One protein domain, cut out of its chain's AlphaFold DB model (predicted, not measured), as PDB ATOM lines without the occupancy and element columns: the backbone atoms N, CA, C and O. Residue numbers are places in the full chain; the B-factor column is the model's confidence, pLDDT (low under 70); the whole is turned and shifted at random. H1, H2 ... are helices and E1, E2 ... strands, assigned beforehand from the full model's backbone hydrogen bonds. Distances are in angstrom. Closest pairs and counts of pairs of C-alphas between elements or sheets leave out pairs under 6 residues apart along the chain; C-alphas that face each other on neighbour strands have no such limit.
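Overview. This is residues 8 to 179 of the 181 residues of an uncharacterized protein of Clostridium saccharobutylicum DSM 13864 (UniProt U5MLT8). One long helix, H2, runs through the middle of an elongated body; H1 folds back beside it as a helical hairpin, H9 runs along another side, and H5, H7 and H8 pack on parts of it. Past one end of H2 sits a small head, the hairpin of E1 and E2 with H3 and H4, from which residues 77 to 85 stick out. The printed part has 172 residues, with named elements in the order H1 H2 E1 E2 H3 H4 H5 H6 H7 H8 H9; E1 and E2 are an antiparallel sheet, and the class is mostly helix. The whole is compact, with a radius of gyration of the C-alphas of 17.7 A, and spans 58 by 32 by 30 A.

Along the chain. Look first at E1, residues 61 to 63, and E2, residues 66 to 68. Next come H3, residues 70 to 78, 12.3 A long, and H4, residues 87 to 90. Find C-alpha 34 at (-28.076, 66.907, -115.220); from there H2 runs 34.5 A to residue 57. Before it, H1 begins at C-alpha 12, (-43.725, 54.260, -101.325), and runs 21.5 A to residue 27. Later you meet H5, residues 100 to 105, H6, residues 108 to 116, H7, residues 118 to 128 and 15.3 A long, and H8, residues 141 to 144. H9, residues 153 to 175, runs 31.9 A and ends at (-51.296, 50.874, -114.025).

Arrangement. In the hairpin of E1 and E2, N 61 and O 68 are 3.0 A apart and N 68 and O 61 2.8 A, within hydrogen-bond range. H3 and H4 are close but not clearly touching, C-alphas 72 and 90 being closest at 6.1 A. H2 is the hub, touching five helices. H1 touches it at a shallow tilt of 20 degrees, opposite ways, closest at C-alphas 12 and 51, 4.8 A. H9 touches H2 at a shallow tilt of 19 degrees, the same way, closest at C-alphas 34 and 157, 6.3 A. H1 and H9 are apart. H5 touches residues 45 to 53 of H2, closest at C-alphas 46 and 100, 5.6 A; H8 touches residues 35 to 39, closest at C-alphas 39 and 142, 5.7 A. H7 touches H9 at a steep tilt of 63 degrees, closest at C-alphas 123 and 163, 4.4 A. H5 and H6 touch only at the corner, and only just, with 3 pairs of C-alphas within 8 A. Every O i to N i+4 pair is within hydrogen-bond range in H1, H2, H3, H5, H7 and H9, and 4 of 5 in H6; H4 and H8 are too short for such a pair.

Size, cuts and confidence. The C-alphas farthest apart are those of Asn 30 and Gly 80, 59.0 A. The printed part has no cut. The link from H7 to H8, residues 129 to 140, is long. Mean pLDDT of the printed part is 94.3; residue 179 is under 70.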
ATOM      1  N   ASP A   8     -42.326  47.635 -90.803       97.12
ATOM      2  CA  ASP A   8     -43.388  48.124 -91.680       97.12
ATOM      3  C   ASP A   8     -42.788  48.493 -93.032       97.12
ATOM      4  O   ASP A   8     -41.718  49.095 -93.095       97.12
ATOM      5  N   ILE A   9     -43.485  48.139 -94.109       95.94
ATOM      6  CA  ILE A   9     -43.079  48.569 -95.444       95.94
ATOM      7  C   ILE A   9     -43.159  50.093 -95.544       95.94
ATOM      8  O   ILE A   9     -44.128  50.713 -95.105       95.94
ATOM      9  N   GLU A  10     -42.136  50.685 -96.159       94.44
ATOM     10  CA  GLU A  10     -42.102  52.111 -96.468       94.44
ATOM     11  C   GLU A  10     -43.347  52.539 -97.264       94.44
ATOM     12  O   GLU A  10     -43.781  51.866 -98.203       94.44
ATOM     13  N   ASP A  11     -43.898  53.710 -96.930       96.56
ATOM     14  CA  ASP A  11     -44.963  54.337 -97.711       96.56
ATOM     15  C   ASP A  11     -44.410  54.868 -99.045       96.56
ATOM     16  O   ASP A  11     -44.130  56.059 -99.231       96.56
ATOM     17  N   PHE A  12     -44.252  53.953-100.002       97.19
ATOM     18  CA  PHE A  12     -43.725  54.260-101.325       97.19
ATOM     19  C   PHE A  12     -44.629  55.197-102.132       97.19
ATOM     20  O   PHE A  12     -44.134  55.849-103.050       97.19
ATOM     21  N   TYR A  13     -45.924  55.301-101.812       95.75
ATOM     22  CA  TYR A  13     -46.817  56.249-102.482       95.75
ATOM     23  C   TYR A  13     -46.496  57.683-102.062       95.75
ATOM     24  O   TYR A  13     -46.277  58.555-102.910       95.75
ATOM     25  N   SER A  14     -46.401  57.923-100.753       97.00
ATOM     26  CA  SER A  14     -45.972  59.216-100.221       97.00
ATOM     27  C   SER A  14     -44.550  59.555-100.667       97.00
ATOM     28  O   SER A  14     -44.301  60.684-101.098       97.00
ATOM     29  N   ALA A  15     -43.640  58.573-100.654       97.56
ATOM     30  CA  ALA A  15     -42.283  58.746-101.164       97.56
ATOM     31  C   ALA A  15     -42.290  59.151-102.648       97.56
ATOM     32  O   ALA A  15     -41.686  60.163-102.997       97.56
ATOM     33  N   TYR A  16     -43.024  58.437-103.509       97.62
ATOM     34  CA  TYR A  16     -43.161  58.770-104.930       97.62
ATOM     35  C   TYR A  16     -43.659  60.202-105.141       97.62
ATOM     36  O   TYR A  16     -43.026  60.967-105.869       97.62
ATOM     37  N   ASN A  17     -44.746  60.600-104.475       97.38
ATOM     38  CA  ASN A  17     -45.312  61.941-104.623       97.38
ATOM     39  C   ASN A  17     -44.322  63.034-104.197       97.38
ATOM     40  O   ASN A  17     -44.165  64.041-104.896       97.38
ATOM     41  N   ALA A  18     -43.626  62.828-103.075       98.00
ATOM     42  CA  ALA A  18     -42.597  63.747-102.604       98.00
ATOM     43  C   ALA A  18     -41.439  63.846-103.609       98.00
ATOM     44  O   ALA A  18     -41.086  64.949-104.033       98.00
ATOM     45  N   ARG A  19     -40.900  62.707-104.065       97.56
ATOM     46  CA  ARG A  19     -39.766  62.675-105.003       97.56
ATOM     47  C   ARG A  19     -40.130  63.217-106.372       97.56
ATOM     48  O   ARG A  19     -39.319  63.898-106.990       97.56
ATOM     49  N   PHE A  20     -41.348  62.979-106.845       97.50
ATOM     50  CA  PHE A  20     -41.805  63.525-108.117       97.50
ATOM     51  C   PHE A  20     -41.944  65.048-108.053       97.50
ATOM     52  O   PHE A  20     -41.524  65.745-108.977       97.50
ATOM     53  N   LYS A  21     -42.454  65.589-106.941       98.00
ATOM     54  CA  LYS A  21     -42.494  67.039-106.715       98.00
ATOM     55  C   LYS A  21     -41.088  67.650-106.703       98.00
ATOM     56  O   LYS A  21     -40.863  68.643-107.391       98.00
ATOM     57  N   GLU A  22     -40.152  67.054-105.967       98.00
ATOM     58  CA  GLU A  22     -38.749  67.495-105.914       98.00
ATOM     59  C   GLU A  22     -38.080  67.421-107.294       98.00
ATOM     60  O   GLU A  22     -37.460  68.387-107.735       98.00
ATOM     61  N   TYR A  23     -38.281  66.322-108.027       97.81
ATOM     62  CA  TYR A  23     -37.816  66.162-109.406       97.81
ATOM     63  C   TYR A  23     -38.275  67.329-110.289       97.81
ATOM     64  O   TYR A  23     -37.460  67.938-110.977       97.81
ATOM     65  N   ARG A  24     -39.563  67.696-110.228       97.94
ATOM     66  CA  ARG A  24     -40.119  68.806-111.019       97.94
ATOM     67  C   ARG A  24     -39.525  70.159-110.636       97.94
ATOM     68  O   ARG A  24     -39.333  71.001-111.510       97.94
ATOM     69  N   GLN A  25     -39.217  70.369-109.357       98.06
ATOM     70  CA  GLN A  25     -38.531  71.580-108.904       98.06
ATOM     71  C   GLN A  25     -37.109  71.649-109.475       98.06
ATOM     72  O   GLN A  25     -36.723  72.678-110.023       98.06
ATOM     73  N   ILE A  26     -36.361  70.546-109.427       97.12
ATOM     74  CA  ILE A  26     -34.990  70.469-109.953       97.12
ATOM     75  C   ILE A  26     -34.970  70.625-111.480       97.12
ATOM     76  O   ILE A  26     -34.114  71.329-112.010       97.12
ATOM     77  N   GLU A  27     -35.927  70.017-112.188       96.81
ATOM     78  CA  GLU A  27     -36.073  70.118-113.650       96.81
ATOM     79  C   GLU A  27     -36.284  71.571-114.109       96.81
ATOM     80  O   GLU A  27     -35.908  71.926-115.223       96.81
ATOM     81  N   SER A  28     -36.864  72.418-113.252       96.94
ATOM     82  CA  SER A  28     -37.140  73.827-113.557       96.94
ATOM     83  C   SER A  28     -35.950  74.778-113.357       96.94
ATOM     84  O   SER A  28     -36.049  75.956-113.701       96.94
ATOM     85  N   LEU A  29     -34.832  74.296-112.803       97.56
ATOM     86  CA  LEU A  29     -33.639  75.112-112.568       97.56
ATOM     87  C   LEU A  29     -32.903  75.438-113.875       97.56
ATOM     88  O   LEU A  29     -32.913  74.659-114.826       97.56
ATOM     89  N   ASN A  30     -32.202  76.575-113.895       95.06
ATOM     90  CA  ASN A  30     -31.359  76.981-115.017       95.06
ATOM     91  C   ASN A  30     -29.966  77.433-114.522       95.06
ATOM     92  O   ASN A  30     -29.894  78.432-113.802       95.06
ATOM     93  N   PRO A  31     -28.869  76.746-114.897       94.75
ATOM     94  CA  PRO A  31     -28.837  75.534-115.720       94.75
ATOM     95  C   PRO A  31     -29.408  74.306-114.989       94.75
ATOM     96  O   PRO A  31     -29.341  74.212-113.764       94.75
ATOM     97  N   ILE A  32     -29.940  73.341-115.749       96.69
ATOM     98  CA  ILE A  32     -30.460  72.080-115.196       96.69
ATOM     99  C   ILE A  32     -29.289  71.241-114.654       96.69
ATOM    100  O   ILE A  32     -28.367  70.922-115.415       96.69
ATOM    101  N   PRO A  33     -29.312  70.804-113.382       97.12
ATOM    102  CA  PRO A  33     -28.261  69.959-112.823       97.12
ATOM    103  C   PRO A  33     -28.420  68.498-113.295       97.12
ATOM    104  O   PRO A  33     -29.015  67.668-112.611       97.12
ATOM    105  N   LYS A  34     -27.872  68.175-114.476       97.69
ATOM    106  CA  LYS A  34     -28.076  66.907-115.220       97.69
ATOM    107  C   LYS A  34     -27.832  65.625-114.411       97.69
ATOM    108  O   LYS A  34     -28.657  64.720-114.438       97.69
ATOM    109  N   ILE A  35     -26.740  65.542-113.646       97.25
ATOM    110  CA  ILE A  35     -26.463  64.364-112.796       97.25
ATOM    111  C   ILE A  35     -27.540  64.201-111.713       97.25
ATOM    112  O   ILE A  35     -28.066  63.107-111.513       97.25
ATOM    113  N   LEU A  36     -27.907  65.303-111.055       97.44
ATOM    114  CA  LEU A  36     -28.886  65.307-109.973       97.44
ATOM    115  C   LEU A  36     -30.286  64.932-110.471       97.44
ATOM    116  O   LEU A  36     -30.987  64.162-109.820       97.44
ATOM    117  N   ILE A  37     -30.692  65.444-111.633       97.75
ATOM    118  CA  ILE A  37     -31.998  65.120-112.212       97.75
ATOM    119  C   ILE A  37     -32.057  63.665-112.709       97.75
ATOM    120  O   ILE A  37     -33.098  63.029-112.560       97.75
ATOM    121  N   MET A  38     -30.948  63.103-113.218       98.12
ATOM    122  CA  MET A  38     -30.868  61.679-113.581       98.12
ATOM    123  C   MET A  38     -30.982  60.771-112.354       98.12
ATOM    124  O   MET A  38     -31.724  59.788-112.379       98.12
ATOM    125  N   HIS A  39     -30.294  61.132-111.265       97.88
ATOM    126  CA  HIS A  39     -30.407  60.458-109.972       97.88
ATOM    127  C   HIS A  39     -31.859  60.458-109.482       97.88
ATOM    128  O   HIS A  39     -32.459  59.399-109.294       97.88
ATOM    129  N   TRP A  40     -32.448  61.649-109.342       97.69
ATOM    130  CA  TRP A  40     -33.800  61.790-108.810       97.69
ATOM    131  C   TRP A  40     -34.867  61.180-109.707       97.69
ATOM    132  O   TRP A  40     -35.798  60.568-109.194       97.69
ATOM    133  N   GLY A  41     -34.738  61.282-111.030       98.31
ATOM    134  CA  GLY A  41     -35.674  60.633-111.947       98.31
ATOM    135  C   GLY A  41     -35.650  59.109-111.821       98.31
ATOM    136  O   GLY A  41     -36.703  58.477-111.872       98.31
ATOM    137  N   GLY A  42     -34.481  58.507-111.577       98.38
ATOM    138  CA  GLY A  42     -34.393  57.085-111.242       98.38
ATOM    139  C   GLY A  42     -35.124  56.743-109.938       98.38
ATOM    140  O   GLY A  42     -35.930  55.815-109.921       98.38
ATOM    141  N   VAL A  43     -34.938  57.550-108.883       98.38
ATOM    142  CA  VAL A  43     -35.633  57.375-107.590       98.38
ATOM    143  C   VAL A  43     -37.153  57.521-107.734       98.38
ATOM    144  O   VAL A  43     -37.909  56.760-107.130       98.38
ATOM    145  N   VAL A  44     -37.625  58.457-108.562       98.56
ATOM    146  CA  VAL A  44     -39.053  58.607-108.891       98.56
ATOM    147  C   VAL A  44     -39.611  57.315-109.484       98.56
ATOM    148  O   VAL A  44     -40.655  56.840-109.044       98.56
ATOM    149  N   ILE A  45     -38.929  56.728-110.471       98.62
ATOM    150  CA  ILE A  45     -39.394  55.479-111.087       98.62
ATOM    151  C   ILE A  45     -39.319  54.317-110.094       98.62
ATOM    152  O   ILE A  45     -40.251  53.519-110.035       98.62
ATOM    153  N   GLU A  46     -38.247  54.221-109.305       98.44
ATOM    154  CA  GLU A  46     -38.093  53.181-108.284       98.44
ATOM    155  C   GLU A  46     -39.250  53.207-107.282       98.44
ATOM    156  O   GLU A  46     -39.929  52.197-107.101       98.44
ATOM    157  N   THR A  47     -39.492  54.362-106.658       98.31
ATOM    158  CA  THR A  47     -40.558  54.531-105.659       98.31
ATOM    159  C   THR A  47     -41.930  54.251-106.259       98.31
ATOM    160  O   THR A  47     -42.722  53.537-105.649       98.31
ATOM    161  N   TYR A  48     -42.188  54.692-107.494       98.19
ATOM    162  CA  TYR A  48     -43.442  54.392-108.179       98.19
ATOM    163  C   TYR A  48     -43.637  52.890-108.434       98.19
ATOM    164  O   TYR A  48     -44.689  52.333-108.133       98.19
ATOM    165  N   VAL A  49     -42.610  52.199-108.941       98.38
ATOM    166  CA  VAL A  49     -42.668  50.749-109.182       98.38
ATOM    167  C   VAL A  49     -42.830  49.975-107.874       98.38
ATOM    168  O   VAL A  49     -43.603  49.018-107.832       98.38
ATOM    169  N   LYS A  50     -42.146  50.383-106.799       98.19
ATOM    170  CA  LYS A  50     -42.294  49.758-105.478       98.19
ATOM    171  C   LYS A  50     -43.693  49.961-104.905       98.19
ATOM    172  O   LYS A  50     -44.273  48.992-104.430       98.19
ATOM    173  N   PHE A  51     -44.265  51.157-105.031       97.69
ATOM    174  CA  PHE A  51     -45.664  51.417-104.682       97.69
ATOM    175  C   PHE A  51     -46.617  50.463-105.414       97.69
ATOM    176  O   PHE A  51     -47.433  49.789-104.784       97.69
ATOM    177  N   LEU A  52     -46.473  50.348-106.738       97.56
ATOM    178  CA  LEU A  52     -47.303  49.456-107.546       97.56
ATOM    179  C   LEU A  52     -47.138  47.987-107.142       97.56
ATOM    180  O   LEU A  52     -48.123  47.254-107.089       97.56
ATOM    181  N   LEU A  53     -45.911  47.554-106.842       97.25
ATOM    182  CA  LEU A  53     -45.618  46.186-106.419       97.25
ATOM    183  C   LEU A  53     -46.226  45.880-105.046       97.25
ATOM    184  O   LEU A  53     -46.869  44.843-104.887       97.25
ATOM    185  N   VAL A  54     -46.069  46.789-104.081       97.19
ATOM    186  CA  VAL A  54     -46.665  46.680-102.742       97.19
ATOM    187  C   VAL A  54     -48.176  46.524-102.843       97.19
ATOM    188  O   VAL A  54     -48.730  45.574-102.289       97.19
ATOM    189  N   ARG A  55     -48.834  47.379-103.634       95.62
ATOM    190  CA  ARG A  55     -50.285  47.317-103.840       95.62
ATOM    191  C   ARG A  55     -50.722  46.054-104.573       95.62
ATOM    192  O   ARG A  55     -51.690  45.420-104.174       95.62
ATOM    193  N   ASN A  56     -49.990  45.647-105.612       95.69
ATOM    194  CA  ASN A  56     -50.294  44.434-106.371       95.69
ATOM    195  C   ASN A  56     -50.174  43.156-105.526       95.69
ATOM    196  O   ASN A  56     -50.936  42.216-105.738       95.69
ATOM    197  N   LYS A  57     -49.215  43.106-104.595       95.94
ATOM    198  CA  LYS A  57     -48.926  41.914-103.785       95.94
ATOM    199  C   LYS A  57     -49.549  41.954-102.388       95.94
ATOM    200  O   LYS A  57     -49.452  40.955-101.681       95.94
ATOM    201  N   GLY A  58     -50.167  43.071-101.996       96.25
ATOM    202  CA  GLY A  58     -50.719  43.276-100.652       96.25
ATOM    203  C   GLY A  58     -49.644  43.243 -99.566       96.25
ATOM    204  O   GLY A  58     -49.860  42.685 -98.494       96.25
ATOM    205  N   ALA A  59     -48.447  43.739 -99.881       97.56
ATOM    206  CA  ALA A  59     -47.325  43.696 -98.959       97.56
ATOM    207  C   ALA A  59     -47.481  44.770 -97.871       97.56
ATOM    208  O   ALA A  59     -47.785  45.917 -98.171       97.56
ATOM    209  N   GLU A  60     -47.228  44.415 -96.614       97.69
ATOM    210  CA  GLU A  60     -47.338  45.343 -95.474       97.69
ATOM    211  C   GLU A  60     -46.125  45.278 -94.543       97.69
ATOM    212  O   GLU A  60     -45.817  46.241 -93.844       97.69
ATOM    213  N   LYS A  61     -45.419  44.142 -94.533       97.69
ATOM    214  CA  LYS A  61     -44.250  43.909 -93.685       97.69
ATOM    215  C   LYS A  61     -43.051  43.512 -94.521       97.69
ATOM    216  O   LYS A  61     -43.186  42.784 -95.506       97.69
ATOM    217  N   GLU A  62     -41.866  43.899 -94.079       97.06
ATOM    218  CA  GLU A  62     -40.621  43.453 -94.687       97.06
ATOM    219  C   GLU A  62     -39.647  42.852 -93.690       97.06
ATOM    220  O   GLU A  62     -39.656  43.156 -92.500       97.06
ATOM    221  N   ARG A  63     -38.813  41.946 -94.196       94.62
ATOM    222  CA  ARG A  63     -37.698  41.371 -93.455       94.62
ATOM    223  C   ARG A  63     -36.574  41.026 -94.417       94.62
ATOM    224  O   ARG A  63     -36.731  40.186 -95.307       94.62
ATOM    225  N   ALA A  64     -35.408  41.624 -94.186       90.56
ATOM    226  CA  ALA A  64     -34.249  41.505 -95.064       90.56
ATOM    227  C   ALA A  64     -34.603  41.856 -96.523       90.56
ATOM    228  O   ALA A  64     -34.843  43.013 -96.835       90.56
ATOM    229  N   LYS A  65     -34.635  40.870 -97.427       93.69
ATOM    230  CA  LYS A  65     -34.923  41.075 -98.858       93.69
ATOM    231  C   LYS A  65     -36.316  40.606 -99.283       93.69
ATOM    232  O   LYS A  65     -36.568  40.471-100.477       93.69
ATOM    233  N   PHE A  66     -37.191  40.301 -98.330       96.94
ATOM    234  CA  PHE A  66     -38.501  39.715 -98.593       96.94
ATOM    235  C   PHE A  66     -39.612  40.584 -98.029       96.94
ATOM    236  O   PHE A  66     -39.486  41.150 -96.942       96.94
ATOM    237  N   TRP A  67     -40.713  40.625 -98.765       98.00
ATOM    238  CA  TRP A  67     -41.936  41.310 -98.389       98.00
ATOM    239  C   TRP A  67     -43.048  40.306 -98.118       98.00
ATOM    240  O   TRP A  67     -43.089  39.221 -98.709       98.00
ATOM    241  N   TYR A  68     -43.940  40.673 -97.208       98.06
ATOM    242  CA  TYR A  68     -44.964  39.806 -96.649       98.06
ATOM    243  C   TYR A  68     -46.281  40.564 -96.520       98.06
ATOM    244  O   TYR A  68     -46.299  41.742 -96.161       98.06
ATOM    245  N   THR A  69     -47.388  39.864 -96.757       98.06
ATOM    246  CA  THR A  69     -48.714  40.357 -96.372       98.06
ATOM    247  C   THR A  69     -48.868  40.303 -94.852       98.06
ATOM    248  O   THR A  69     -48.174  39.528 -94.177       98.06
ATOM    249  N   LEU A  70     -49.808  41.071 -94.296       96.94
ATOM    250  CA  LEU A  70     -50.091  41.027 -92.861       96.94
ATOM    251  C   LEU A  70     -50.536  39.631 -92.393       96.94
ATOM    252  O   LEU A  70     -50.135  39.182 -91.321       96.94
ATOM    253  N   GLU A  71     -51.292  38.901 -93.220       97.31
ATOM    254  CA  GLU A  71     -51.684  37.510 -92.952       97.31
ATOM    255  C   GLU A  71     -50.456  36.602 -92.773       97.31
ATOM    256  O   GLU A  71     -50.356  35.875 -91.780       97.31
ATOM    257  N   LYS A  72     -49.491  36.660 -93.704       96.38
ATOM    258  CA  LYS A  72     -48.281  35.825 -93.642       96.38
ATOM    259  C   LYS A  72     -47.382  36.216 -92.480       96.38
ATOM    260  O   LYS A  72     -46.854  35.331 -91.808       96.38
ATOM    261  N   PHE A  73     -47.261  37.509 -92.193       95.44
ATOM    262  CA  PHE A  73     -46.584  37.985 -90.993       95.44
ATOM    263  C   PHE A  73     -47.223  37.407 -89.719       95.44
ATOM    264  O   PHE A  73     -46.529  36.773 -88.927       95.44
ATOM    265  N   ASN A  74     -48.540  37.543 -89.546       95.12
ATOM    266  CA  ASN A  74     -49.244  37.049 -88.359       95.12
ATOM    267  C   ASN A  74     -49.095  35.530 -88.195       95.12
ATOM    268  O   ASN A  74     -48.849  35.045 -87.089       95.12
ATOM    269  N   TYR A  75     -49.166  34.782 -89.299       94.62
ATOM    270  CA  TYR A  75     -48.903  33.348 -89.293       94.62
ATOM    271  C   TYR A  75     -47.486  33.036 -88.783       94.62
ATOM    272  O   TYR A  75     -47.340  32.251 -87.847       94.62
ATOM    273  N   ILE A  76     -46.450  33.692 -89.317       93.38
ATOM    274  CA  ILE A  76     -45.047  33.520 -88.888       93.38
ATOM    275  C   ILE A  76     -44.859  33.886 -87.410       93.38
ATOM    276  O   ILE A  76     -44.109  33.223 -86.688       93.38
ATOM    277  N   MET A  77     -45.542  34.931 -86.943       92.31
ATOM    278  CA  MET A  77     -45.497  35.356 -85.546       92.31
ATOM    279  C   MET A  77     -46.154  34.341 -84.606       92.31
ATOM    280  O   MET A  77     -45.650  34.148 -83.501       92.31
ATOM    281  N   SER A  78     -47.206  33.647 -85.055       92.94
ATOM    282  CA  SER A  78     -47.833  32.554 -84.298       92.94
ATOM    283  C   SER A  78     -46.992  31.274 -84.252       92.94
ATOM    284  O   SER A  78     -47.159  30.466 -83.339       92.94
ATOM    285  N   GLN A  79     -46.066  31.083 -85.199       86.56
ATOM    286  CA  GLN A  79     -45.144  29.954 -85.154       86.56
ATOM    287  C   GLN A  79     -44.066  30.219 -84.094       86.56
ATOM    288  O   GLN A  79     -43.339  31.213 -84.166       86.56
ATOM    289  N   GLY A  80     -43.934  29.321 -83.115       77.62
ATOM    290  CA  GLY A  80     -42.971  29.468 -82.017       77.62
ATOM    291  C   GLY A  80     -41.528  29.599 -82.516       77.62
ATOM    292  O   GLY A  80     -40.900  30.636 -82.314       77.62
ATOM    293  N   ASN A  81     -41.037  28.593 -83.247       81.81
ATOM    294  CA  ASN A  81     -39.655  28.523 -83.728       81.81
ATOM    295  C   ASN A  81     -39.598  28.196 -85.225       81.81
ATOM    296  O   ASN A  81     -39.433  27.042 -85.604       81.81
ATOM    297  N   LEU A  82     -39.707  29.221 -86.075       87.81
ATOM    298  CA  LEU A  82     -39.353  29.111 -87.494       87.81
ATOM    299  C   LEU A  82     -37.849  29.322 -87.671       87.81
ATOM    300  O   LEU A  82     -37.288  30.325 -87.208       87.81
ATOM    301  N   SER A  83     -37.196  28.409 -88.381       87.94
ATOM    302  CA  SER A  83     -35.797  28.562 -88.764       87.94
ATOM    303  C   SER A  83     -35.634  29.696 -89.782       87.94
ATOM    304  O   SER A  83     -36.532  30.011 -90.565       87.94
ATOM    305  N   LYS A  84     -34.450  30.329 -89.816       84.88
ATOM    306  CA  LYS A  84     -34.169  31.435 -90.754       84.88
ATOM    307  C   LYS A  84     -34.388  31.050 -92.229       84.88
ATOM    308  O   LYS A  84     -34.704  31.934 -93.022       84.88
ATOM    309  N   GLY A  85     -34.241  29.768 -92.575       88.88
ATOM    310  CA  GLY A  85     -34.423  29.245 -93.931       88.88
ATOM    311  C   GLY A  85     -35.880  29.081 -94.366       88.88
ATOM    312  O   GLY A  85     -36.125  28.962 -95.561       88.88
ATOM    313  N   GLU A  86     -36.838  29.121 -93.439       92.25
ATOM    314  CA  GLU A  86     -38.263  28.937 -93.748       92.25
ATOM    315  C   GLU A  86     -38.973  30.252 -94.078       92.25
ATOM    316  O   GLU A  86     -39.920  30.261 -94.847       92.25
ATOM    317  N   TYR A  87     -38.489  31.396 -93.588       91.69
ATOM    318  CA  TYR A  87     -39.090  32.705 -93.882       91.69
ATOM    319  C   TYR A  87     -39.332  32.995 -95.379       91.69
ATOM    320  O   TYR A  87     -40.364  33.592 -95.689       91.69
ATOM    321  N   PRO A  88     -38.448  32.622 -96.328       94.56
ATOM    322  CA  PRO A  88     -38.679  32.878 -97.749       94.56
ATOM    323  C   PRO A  88     -39.887  32.139 -98.338       94.56
ATOM    324  O   PRO A  88     -40.375  32.562 -99.381       94.56
ATOM    325  N   THR A  89     -40.376  31.055 -97.719       95.38
ATOM    326  CA  THR A  89     -41.517  30.279 -98.248       95.38
ATOM    327  C   THR A  89     -42.846  31.020 -98.105       95.38
ATOM    328  O   THR A  89     -43.800  30.722 -98.816       95.38
ATOM    329  N   TYR A  90     -42.893  32.015 -97.217       95.69
ATOM    330  CA  TYR A  90     -44.090  32.792 -96.901       95.69
ATOM    331  C   TYR A  90     -44.092  34.192 -97.526       95.69
ATOM    332  O   TYR A  90     -45.010  34.970 -97.264       95.69
ATOM    333  N   LYS A  91     -43.063  34.548 -98.307       97.00
ATOM    334  CA  LYS A  91     -42.974  35.871 -98.938       97.00
ATOM    335  C   LYS A  91     -44.074  36.044 -99.990       97.00
ATOM    336  O   LYS A  91     -44.418  35.095-100.692       97.00
ATOM    337  N   CYS A  92     -44.570  37.266-100.153       97.44
ATOM    338  CA  CYS A  92     -45.433  37.636-101.279       97.44
ATOM    339  C   CYS A  92     -44.647  38.293-102.424       97.44
ATOM    340  O   CYS A  92     -45.092  38.257-103.570       97.44
ATOM    341  N   ALA A  93     -43.475  38.867-102.129       97.75
ATOM    342  CA  ALA A  93     -42.579  39.465-103.113       97.75
ATOM    343  C   ALA A  93     -41.122  39.483-102.626       97.75
ATOM    344  O   ALA A  93     -40.842  39.396-101.426       97.75
ATOM    345  N   ASP A  94     -40.194  39.622-103.569       97.81
ATOM    346  CA  ASP A  94     -38.810  40.000-103.287       97.81
ATOM    347  C   ASP A  94     -38.685  41.527-103.322       97.81
ATOM    348  O   ASP A  94     -39.175  42.167-104.257       97.81
ATOM    349  N   ASN A  95     -37.980  42.117-102.351       96.81
ATOM    350  CA  ASN A  95     -37.639  43.537-102.385       96.81
ATOM    351  C   ASN A  95     -36.710  43.779-103.593       96.81
ATOM    352  O   ASN A  95     -35.588  43.258-103.605       96.81
ATOM    353  N   PRO A  96     -37.132  44.560-104.607       96.50
ATOM    354  CA  PRO A  96     -36.341  44.754-105.817       96.50
ATOM    355  C   PRO A  96     -35.112  45.651-105.597       96.50
ATOM    356  O   PRO A  96     -34.345  45.863-106.537       96.50
ATOM    357  N   GLN A  97     -34.910  46.187-104.386       94.94
ATOM    358  CA  GLN A  97     -33.883  47.181-104.072       94.94
ATOM    359  C   GLN A  97     -33.955  48.341-105.078       94.94
ATOM    360  O   GLN A  97     -35.019  48.933-105.234       94.94
ATOM    361  N   HIS A  98     -32.866  48.638-105.787       95.19
ATOM    362  CA  HIS A  98     -32.803  49.689-106.809       95.19
ATOM    363  C   HIS A  98     -33.013  49.155-108.239       95.19
ATOM    364  O   HIS A  98     -32.837  49.874-109.221       95.19
ATOM    365  N   ASN A  99     -33.376  47.876-108.396       95.75
ATOM    366  CA  ASN A  99     -33.564  47.255-109.702       95.75
ATOM    367  C   ASN A  99     -35.004  47.440-110.203       95.75
ATOM    368  O   ASN A  99     -35.883  46.603-109.978       95.75
ATOM    369  N   ILE A 100     -35.222  48.529-110.943       97.56
ATOM    370  CA  ILE A 100     -36.513  48.887-111.555       97.56
ATOM    371  C   ILE A 100     -37.082  47.723-112.382       97.56
ATOM    372  O   ILE A 100     -38.256  47.376-112.255       97.56
ATOM    373  N   GLY A 101     -36.246  47.080-113.204       96.75
ATOM    374  CA  GLY A 101     -36.669  45.965-114.049       96.75
ATOM    375  C   GLY A 101     -37.130  44.745-113.250       96.75
ATOM    376  O   GLY A 101     -38.113  44.108-113.625       96.75
ATOM    377  N   ALA A 102     -36.459  44.426-112.140       96.75
ATOM    378  CA  ALA A 102     -36.865  43.341-111.249       96.75
ATOM    379  C   ALA A 102     -38.201  43.637-110.553       96.75
ATOM    380  O   ALA A 102     -39.016  42.729-110.412       96.75
ATOM    381  N   GLY A 103     -38.454  44.892-110.169       97.62
ATOM    382  CA  GLY A 103     -39.749  45.307-109.624       97.62
ATOM    383  C   GLY A 103     -40.881  45.145-110.641       97.62
ATOM    384  O   GLY A 103     -41.882  44.496-110.353       97.62
ATOM    385  N   ILE A 104     -40.685  45.648-111.867       97.50
ATOM    386  CA  ILE A 104     -41.676  45.550-112.954       97.50
ATOM    387  C   ILE A 104     -42.012  44.088-113.280       97.50
ATOM    388  O   ILE A 104     -43.182  43.750-113.441       97.50
ATOM    389  N   LYS A 105     -41.008  43.205-113.342       97.12
ATOM    390  CA  LYS A 105     -41.204  41.777-113.650       97.12
ATOM    391  C   LYS A 105     -42.034  41.023-112.608       97.12
ATOM    392  O   LYS A 105     -42.593  39.984-112.936       97.12
ATOM    393  N   GLN A 106     -42.111  41.524-111.376       97.00
ATOM    394  CA  GLN A 106     -42.936  40.922-110.326       97.00
ATOM    395  C   GLN A 106     -44.416  41.329-110.418       97.00
ATOM    396  O   GLN A 106     -45.245  40.733-109.733       97.00
ATOM    397  N   ILE A 107     -44.764  42.317-111.249       96.12
ATOM    398  CA  ILE A 107     -46.142  42.770-111.473       96.12
ATOM    399  C   ILE A 107     -46.648  42.129-112.769       96.12
ATOM    400  O   ILE A 107     -46.284  42.569-113.858       96.12
ATOM    401  N   ASP A 108     -47.497  41.105-112.662       93.25
ATOM    402  CA  ASP A 108     -47.842  40.202-113.775       93.25
ATOM    403  C   ASP A 108     -48.315  40.935-115.042       93.25
ATOM    404  O   ASP A 108     -47.828  40.667-116.140       93.25
ATOM    405  N   ILE A 109     -49.210  41.919-114.889       92.56
ATOM    406  CA  ILE A 109     -49.726  42.727-116.007       92.56
ATOM    407  C   ILE A 109     -48.583  43.455-116.727       92.56
ATOM    408  O   ILE A 109     -48.514  43.448-117.955       92.56
ATOM    409  N   LEU A 110     -47.658  44.057-115.976       95.38
ATOM    410  CA  LEU A 110     -46.533  44.783-116.557       95.38
ATOM    411  C   LEU A 110     -45.493  43.843-117.160       95.38
ATOM    412  O   LEU A 110     -44.939  44.155-118.210       95.38
ATOM    413  N   ASN A 111     -45.234  42.695-116.532       95.31
ATOM    414  CA  ASN A 111     -44.296  41.698-117.040       95.31
ATOM    415  C   ASN A 111     -44.747  41.132-118.396       95.31
ATOM    416  O   ASN A 111     -43.945  41.012-119.327       95.31
ATOM    417  N   ASN A 112     -46.046  40.855-118.531       92.75
ATOM    418  CA  ASN A 112     -46.629  40.383-119.783       92.75
ATOM    419  C   ASN A 112     -46.448  41.425-120.895       92.75
ATOM    420  O   ASN A 112     -45.909  41.106-121.950       92.75
ATOM    421  N   LEU A 113     -46.783  42.691-120.627       92.94
ATOM    422  CA  LEU A 113     -46.607  43.787-121.590       92.94
ATOM    423  C   LEU A 113     -45.134  44.063-121.924       92.94
ATOM    424  O   LEU A 113     -44.799  44.425-123.051       92.94
ATOM    425  N   LEU A 114     -44.237  43.904-120.948       91.75
ATOM    426  CA  LEU A 114     -42.810  44.136-121.134       91.75
ATOM    427  C   LEU A 114     -42.188  43.126-122.099       91.75
ATOM    428  O   LEU A 114     -41.227  43.471-122.783       91.75
ATOM    429  N   THR A 115     -42.696  41.893-122.155       82.12
ATOM    430  CA  THR A 115     -42.106  40.808-122.955       82.12
ATOM    431  C   THR A 115     -42.000  41.182-124.437       82.12
ATOM    432  O   THR A 115     -40.963  40.901-125.049       82.12
ATOM    433  N   ASP A 116     -42.954  41.958-124.948       82.31
ATOM    434  CA  ASP A 116     -43.043  42.329-126.363       82.31
ATOM    435  C   ASP A 116     -42.477  43.726-126.687       82.31
ATOM    436  O   ASP A 116     -42.215  44.042-127.850       82.31
ATOM    437  N   ASP A 117     -42.215  44.570-125.681       90.06
ATOM    438  CA  ASP A 117     -41.804  45.962-125.901       90.06
ATOM    439  C   ASP A 117     -40.300  46.200-125.670       90.06
ATOM    440  O   ASP A 117     -39.828  46.628-124.607       90.06
ATOM    441  N   ASN A 118     -39.512  45.990-126.728       93.81
ATOM    442  CA  ASN A 118     -38.072  46.267-126.721       93.81
ATOM    443  C   ASN A 118     -37.726  47.745-126.466       93.81
ATOM    444  O   ASN A 118     -36.622  48.035-125.995       93.81
ATOM    445  N   LYS A 119     -38.625  48.692-126.769       95.56
ATOM    446  CA  LYS A 119     -38.378  50.118-126.508       95.56
ATOM    447  C   LYS A 119     -38.474  50.398-125.011       95.56
ATOM    448  O   LYS A 119     -37.633  51.124-124.486       95.56
ATOM    449  N   ILE A 120     -39.431  49.783-124.320       97.31
ATOM    450  CA  ILE A 120     -39.562  49.903-122.864       97.31
ATOM    451  C   ILE A 120     -38.426  49.185-122.140       97.31
ATOM    452  O   ILE A 120     -37.851  49.767-121.226       97.31
ATOM    453  N   LYS A 121     -37.997  48.000-122.596       96.06
ATOM    454  CA  LYS A 121     -36.798  47.339-122.038       96.06
ATOM    455  C   LYS A 121     -35.561  48.244-122.103       96.06
ATOM    456  O   LYS A 121     -34.836  48.375-121.118       96.06
ATOM    457  N   LYS A 122     -35.337  48.913-123.242       95.88
ATOM    458  CA  LYS A 122     -34.245  49.892-123.392       95.88
ATOM    459  C   LYS A 122     -34.415  51.091-122.459       95.88
ATOM    460  O   LYS A 122     -33.436  51.512-121.851       95.88
ATOM    461  N   ALA A 123     -35.639  51.598-122.314       97.81
ATOM    462  CA  ALA A 123     -35.925  52.706-121.411       97.81
ATOM    463  C   ALA A 123     -35.651  52.342-119.942       97.81
ATOM    464  O   ALA A 123     -35.005  53.115-119.242       97.81
ATOM    465  N   ILE A 124     -36.047  51.142-119.495       97.25
ATOM    466  CA  ILE A 124     -35.728  50.622-118.155       97.25
ATOM    467  C   ILE A 124     -34.214  50.594-117.940       97.25
ATOM    468  O   ILE A 124     -33.738  51.101-116.927       97.25
ATOM    469  N   ASN A 125     -33.454  50.050-118.893       95.56
ATOM    470  CA  ASN A 125     -31.997  49.988-118.778       95.56
ATOM    471  C   ASN A 125     -31.367  51.383-118.730       95.56
ATOM    472  O   ASN A 125     -30.487  51.615-117.909       95.56
ATOM    473  N   SER A 126     -31.832  52.310-119.570       96.44
ATOM    474  CA  SER A 126     -31.324  53.683-119.590       96.44
ATOM    475  C   SER A 126     -31.621  54.419-118.286       96.44
ATOM    476  O   SER A 126     -30.740  55.096-117.774       96.44
ATOM    477  N   VAL A 127     -32.817  54.259-117.712       97.81
ATOM    478  CA  VAL A 127     -33.159  54.878-116.423       97.81
ATOM    479  C   VAL A 127     -32.390  54.230-115.270       97.81
ATOM    480  O   VAL A 127     -31.927  54.936-114.380       97.81
ATOM    481  N   THR A 128     -32.224  52.905-115.299       96.81
ATOM    482  CA  THR A 128     -31.483  52.165-114.265       96.81
ATOM    483  C   THR A 128     -29.997  52.523-114.285       96.81
ATOM    484  O   THR A 128     -29.405  52.691-113.223       96.81
ATOM    485  N   TYR A 129     -29.419  52.693-115.479       96.50
ATOM    486  CA  TYR A 129     -28.003  52.993-115.706       96.50
ATOM    487  C   TYR A 129     -27.844  54.255-116.574       96.50
ATOM    488  O   TYR A 129     -27.580  54.147-117.778       96.50
ATOM    489  N   PRO A 130     -27.987  55.463-115.994       96.06
ATOM    490  CA  PRO A 130     -28.019  56.711-116.767       96.06
ATOM    491  C   PRO A 130     -26.731  57.015-117.537       96.06
ATOM    492  O   PRO A 130     -26.771  57.680-118.567       96.06
ATOM    493  N   LEU A 131     -25.593  56.496-117.068       94.75
ATOM    494  CA  LEU A 131     -24.282  56.649-117.711       94.75
ATOM    495  C   LEU A 131     -23.905  55.440-118.585       94.75
ATOM    496  O   LEU A 131     -22.750  55.277-118.968       94.75
ATOM    497  N   GLY A 132     -24.878  54.579-118.896       88.00
ATOM    498  CA  GLY A 132     -24.691  53.342-119.649       88.00
ATOM    499  C   GLY A 132     -24.380  52.133-118.762       88.00
ATOM    500  O   GLY A 132     -23.827  52.257-117.670       88.00
ATOM    501  N   ILE A 133     -24.731  50.941-119.257       76.69
ATOM    502  CA  ILE A 133     -24.613  49.661-118.529       76.69
ATOM    503  C   ILE A 133     -23.155  49.359-118.143       76.69
ATOM    504  O   ILE A 133     -22.895  48.849-117.056       76.69
ATOM    505  N   GLU A 134     -22.203  49.738-118.997       75.31
ATOM    506  CA  GLU A 134     -20.769  49.512-118.772       75.31
ATOM    507  C   GLU A 134     -20.213  50.309-117.583       75.31
ATOM    508  O   GLU A 134     -19.226  49.905-116.972       75.31
ATOM    509  N   SER A 135     -20.858  51.423-117.213       70.06
ATOM    510  CA  SER A 135     -20.394  52.272-116.111       70.06
ATOM    511  C   SER A 135     -20.532  51.609-114.737       70.06
ATOM    512  O   SER A 135     -19.954  52.106-113.775       70.06
ATOM    513  N   LYS A 136     -21.314  50.520-114.629       70.69
ATOM    514  CA  LYS A 136     -21.766  49.871-113.379       70.69
ATOM    515  C   LYS A 136     -22.501  50.788-112.389       70.69
ATOM    516  O   LYS A 136     -23.037  50.278-111.411       70.69
ATOM    517  N   ASN A 137     -22.574  52.088-112.660       78.62
ATOM    518  CA  ASN A 137     -23.213  53.080-111.815       78.62
ATOM    519  C   ASN A 137     -24.713  53.084-112.098       78.62
ATOM    520  O   ASN A 137     -25.165  53.512-113.167       78.62
ATOM    521  N   GLY A 138     -25.490  52.604-111.131       93.31
ATOM    522  CA  GLY A 138     -26.929  52.803-111.141       93.31
ATOM    523  C   GLY A 138     -27.273  54.276-110.924       93.31
ATOM    524  O   GLY A 138     -26.437  55.078-110.501       93.31
ATOM    525  N   PHE A 139     -28.531  54.655-111.149       97.00
ATOM    526  CA  PHE A 139     -28.989  56.016-110.837       97.00
ATOM    527  C   PHE A 139     -28.735  56.409-109.370       97.00
ATOM    528  O   PHE A 139     -28.527  57.586-109.093       97.00
ATOM    529  N   ILE A 140     -28.701  55.456-108.431       96.31
ATOM    530  CA  ILE A 140     -28.359  55.715-107.024       96.31
ATOM    531  C   ILE A 140     -26.914  56.180-106.855       96.31
ATOM    532  O   ILE A 140     -26.667  57.100-106.076       96.31
ATOM    533  N   ASP A 141     -25.977  55.610-107.610       95.38
ATOM    534  CA  ASP A 141     -24.544  55.891-107.478       95.38
ATOM    535  C   ASP A 141     -24.171  57.287-107.992       95.38
ATOM    536  O   ASP A 141     -23.153  57.855-107.595       95.38
ATOM    537  N   LEU A 142     -25.042  57.899-108.803       95.25
ATOM    538  CA  LEU A 142     -24.874  59.264-109.306       95.25
ATOM    539  C   LEU A 142     -24.728  60.321-108.208       95.25
ATOM    540  O   LEU A 142     -24.154  61.377-108.463       95.25
ATOM    541  N   ARG A 143     -25.175  60.035-106.979       93.38
ATOM    542  CA  ARG A 143     -24.956  60.900-105.808       93.38
ATOM    543  C   ARG A 143     -23.474  61.187-105.517       93.38
ATOM    544  O   ARG A 143     -23.178  62.137-104.800       93.38
ATOM    545  N   TYR A 144     -22.563  60.362-106.036       93.50
ATOM    546  CA  TYR A 144     -21.115  60.487-105.852       93.50
ATOM    547  C   TYR A 144     -20.374  60.886-107.135       93.50
ATOM    548  O   TYR A 144     -19.145  60.915-107.147       93.50
ATOM    549  N   VAL A 145     -21.099  61.182-108.217       93.44
ATOM    550  CA  VAL A 145     -20.515  61.500-109.524       93.44
ATOM    551  C   VAL A 145     -20.494  63.011-109.736       93.44
ATOM    552  O   VAL A 145     -21.518  63.685-109.642       93.44
ATOM    553  N   SER A 146     -19.325  63.549-110.077       93.06
ATOM    554  CA  SER A 146     -19.180  64.941-110.498       93.06
ATOM    555  C   SER A 146     -19.441  65.081-112.004       93.06
ATOM    556  O   SER A 146     -18.909  64.283-112.780       93.06
ATOM    557  N   PRO A 147     -20.180  66.114-112.462       93.12
ATOM    558  CA  PRO A 147     -20.406  66.371-113.887       93.12
ATOM    559  C   PRO A 147     -19.122  66.402-114.726       93.12
ATOM    560  O   PRO A 147     -19.108  65.909-115.851       93.12
ATOM    561  N   ASN A 148     -18.024  66.909-114.157       93.00
ATOM    562  CA  ASN A 148     -16.737  67.040-114.846       93.00
ATOM    563  C   ASN A 148     -16.052  65.690-115.131       93.00
ATOM    564  O   ASN A 148     -15.083  65.648-115.880       93.00
ATOM    565  N   GLN A 149     -16.528  64.592-114.531       92.19
ATOM    566  CA  GLN A 149     -16.003  63.244-114.765       92.19
ATOM    567  C   GLN A 149     -16.629  62.573-115.998       92.19
ATOM    568  O   GLN A 149     -16.177  61.501-116.393       92.19
ATOM    569  N   ILE A 150     -17.673  63.167-116.593       93.38
ATOM    570  CA  ILE A 150     -18.490  62.535-117.634       93.38
ATOM    571  C   ILE A 150     -18.285  63.224-118.985       93.38
ATOM    572  O   ILE A 150     -18.779  64.322-119.246       93.38
ATOM    573  N   THR A 151     -17.581  62.538-119.879       89.12
ATOM    574  CA  THR A 151     -17.282  62.996-121.238       89.12
ATOM    575  C   THR A 151     -18.455  62.729-122.183       89.12
ATOM    576  O   THR A 151     -18.433  61.681-122.811       89.12
ATOM    577  N   ASN A 152     -19.414  63.665-122.307       94.56
ATOM    578  CA  ASN A 152     -20.668  63.624-123.116       94.56
ATOM    579  C   ASN A 152     -21.964  63.705-122.285       94.56
ATOM    580  O   ASN A 152     -23.017  63.222-122.710       94.56
ATOM    581  N   LEU A 153     -21.905  64.340-121.111       95.69
ATOM    582  CA  LEU A 153     -23.039  64.440-120.190       95.69
ATOM    583  C   LEU A 153     -24.337  64.919-120.858       95.69
ATOM    584  O   LEU A 153     -25.411  64.437-120.514       95.69
ATOM    585  N   ASP A 154     -24.245  65.838-121.817       96.81
ATOM    586  CA  ASP A 154     -25.405  66.394-122.514       96.81
ATOM    587  C   ASP A 154     -26.144  65.341-123.346       96.81
ATOM    588  O   ASP A 154     -27.349  65.166-123.189       96.81
ATOM    589  N   GLU A 155     -25.413  64.576-124.159       97.00
ATOM    590  CA  GLU A 155     -25.981  63.513-124.989       97.00
ATOM    591  C   GLU A 155     -26.568  62.380-124.134       97.00
ATOM    592  O   GLU A 155     -27.647  61.858-124.433       97.00
ATOM    593  N   LEU A 156     -25.869  61.996-123.059       96.31
ATOM    594  CA  LEU A 156     -26.362  60.996-122.110       96.31
ATOM    595  C   LEU A 156     -27.652  61.464-121.440       96.31
ATOM    596  O   LEU A 156     -28.617  60.703-121.365       96.31
ATOM    597  N   PHE A 157     -27.680  62.722-120.999       97.56
ATOM    598  CA  PHE A 157     -28.847  63.312-120.368       97.56
ATOM    599  C   PHE A 157     -30.052  63.345-121.309       97.56
ATOM    600  O   PHE A 157     -31.142  62.953-120.896       97.56
ATOM    601  N   ASP A 158     -29.878  63.745-122.569       97.88
ATOM    602  CA  ASP A 158     -30.984  63.823-123.528       97.88
ATOM    603  C   ASP A 158     -31.598  62.441-123.797       97.88
ATOM    604  O   ASP A 158     -32.820  62.267-123.711       97.88
ATOM    605  N   LYS A 159     -30.753  61.425-124.023       97.50
ATOM    606  CA  LYS A 159     -31.191  60.027-124.204       97.50
ATOM    607  C   LYS A 159     -31.877  59.473-122.957       97.50
ATOM    608  O   LYS A 159     -32.906  58.789-123.056       97.50
ATOM    609  N   TRP A 160     -31.315  59.757-121.784       97.88
ATOM    610  CA  TRP A 160     -31.901  59.358-120.512       97.88
ATOM    611  C   TRP A 160     -33.262  60.026-120.300       97.88
ATOM    612  O   TRP A 160     -34.219  59.347-119.939       97.88
ATOM    613  N   ASN A 161     -33.389  61.324-120.578       98.31
ATOM    614  CA  ASN A 161     -34.619  62.083-120.359       98.31
ATOM    615  C   ASN A 161     -35.758  61.578-121.255       98.31
ATOM    616  O   ASN A 161     -36.898  61.435-120.806       98.31
ATOM    617  N   GLU A 162     -35.454  61.246-122.512       98.38
ATOM    618  CA  GLU A 162     -36.414  60.597-123.407       98.38
ATOM    619  C   GLU A 162     -36.874  59.241-122.845       98.38
ATOM    620  O   GLU A 162     -38.073  58.946-122.805       98.38
ATOM    621  N   SER A 163     -35.928  58.431-122.363       98.38
ATOM    622  CA  SER A 163     -36.200  57.121-121.763       98.38
ATOM    623  C   SER A 163     -37.032  57.228-120.485       98.38
ATOM    624  O   SER A 163     -38.011  56.498-120.334       98.38
ATOM    625  N   PHE A 164     -36.703  58.173-119.604       98.56
ATOM    626  CA  PHE A 164     -37.445  58.472-118.383       98.56
ATOM    627  C   PHE A 164     -38.897  58.846-118.694       98.56
ATOM    628  O   PHE A 164     -39.819  58.201-118.195       98.56
ATOM    629  N   LYS A 165     -39.118  59.821-119.586       98.19
ATOM    630  CA  LYS A 165     -40.468  60.263-119.981       98.19
ATOM    631  C   LYS A 165     -41.279  59.128-120.597       98.19
ATOM    632  O   LYS A 165     -42.460  58.967-120.289       98.19
ATOM    633  N   ARG A 166     -40.645  58.328-121.458       98.06
ATOM    634  CA  ARG A 166     -41.265  57.163-122.096       98.06
ATOM    635  C   ARG A 166     -41.682  56.117-121.066       98.06
ATOM    636  O   ARG A 166     -42.819  55.654-121.115       98.06
ATOM    637  N   LEU A 167     -40.782  55.765-120.147       98.31
ATOM    638  CA  LEU A 167     -41.040  54.768-119.114       98.31
ATOM    639  C   LEU A 167     -42.130  55.234-118.146       98.31
ATOM    640  O   LEU A 167     -43.068  54.482-117.901       98.31
ATOM    641  N   LEU A 168     -42.058  56.478-117.663       97.38
ATOM    642  CA  LEU A 168     -43.072  57.042-116.771       97.38
ATOM    643  C   LEU A 168     -44.457  57.029-117.428       97.38
ATOM    644  O   LEU A 168     -45.415  56.525-116.848       97.38
ATOM    645  N   LYS A 169     -44.554  57.508-118.676       96.69
ATOM    646  CA  LYS A 169     -45.812  57.495-119.436       96.69
ATOM    647  C   LYS A 169     -46.358  56.077-119.610       96.69
ATOM    648  O   LYS A 169     -47.562  55.874-119.481       96.69
ATOM    649  N   TRP A 170     -45.493  55.112-119.920       96.94
ATOM    650  CA  TRP A 170     -45.890  53.715-120.073       96.94
ATOM    651  C   TRP A 170     -46.389  53.114-118.757       96.94
ATOM    652  O   TRP A 170     -47.448  52.490-118.755       96.94
ATOM    653  N   LEU A 171     -45.693  53.347-117.640       96.88
ATOM    654  CA  LEU A 171     -46.134  52.879-116.323       96.88
ATOM    655  C   LEU A 171     -47.510  53.460-115.985       96.88
ATOM    656  O   LEU A 171     -48.442  52.702-115.742       96.88
ATOM    657  N   MET A 172     -47.682  54.781-116.083       94.56
ATOM    658  CA  MET A 172     -48.962  55.438-115.781       94.56
ATOM    659  C   MET A 172     -50.105  54.966-116.691       94.56
ATOM    660  O   MET A 172     -51.245  54.865-116.251       94.56
ATOM    661  N   ALA A 173     -49.837  54.675-117.967       94.31
ATOM    662  CA  ALA A 173     -50.867  54.204-118.895       94.31
ATOM    663  C   ALA A 173     -51.367  52.789-118.561       94.31
ATOM    664  O   ALA A 173     -52.546  52.501-118.758       94.31
ATOM    665  N   ASN A 174     -50.488  51.926-118.045       93.81
ATOM    666  CA  ASN A 174     -50.772  50.504-117.836       93.81
ATOM    667  C   ASN A 174     -51.098  50.140-116.379       93.81
ATOM    668  O   ASN A 174     -51.331  48.972-116.080       93.81
ATOM    669  N   THR A 175     -51.118  51.117-115.469       91.25
ATOM    670  CA  THR A 175     -51.296  50.874-114.025       91.25
ATOM    671  C   THR A 175     -52.447  51.653-113.400       91.25
ATOM    672  O   THR A 175     -52.717  51.467-112.219       91.25
ATOM    673  N   ARG A 176     -53.212  52.430-114.185       81.31
ATOM    674  CA  ARG A 176     -54.374  53.199-113.689       81.31
ATOM    675  C   ARG A 176     -55.340  52.370-112.841       81.31
ATOM    676  O   ARG A 176     -55.851  52.858-111.847       81.31
ATOM    677  N   ASN A 177     -55.566  51.109-113.206       71.62
ATOM    678  CA  ASN A 177     -56.482  50.225-112.476       71.62
ATOM    679  C   ASN A 177     -55.885  49.664-111.178       71.62
ATOM    680  O   ASN A 177     -56.632  49.201-110.328       71.62
ATOM    681  N   ILE A 178     -54.558  49.692-111.027       75.62
ATOM    682  CA  ILE A 178     -53.865  49.346-109.782       75.62
ATOM    683  C   ILE A 178     -53.918  50.542-108.824       75.62
ATOM    684  O   ILE A 178     -53.913  50.349-107.622       75.62
ATOM    685  N   GLU A 179     -54.003  51.777-109.330       61.09
ATOM    686  CA  GLU A 179     -54.014  52.998-108.513       61.09
ATOM    687  C   GLU A 179     -55.360  53.321-107.835       61.09
ATOM    688  O   GLU A 179     -55.394  54.154-106.924       61.09
TER     689      GLU A 179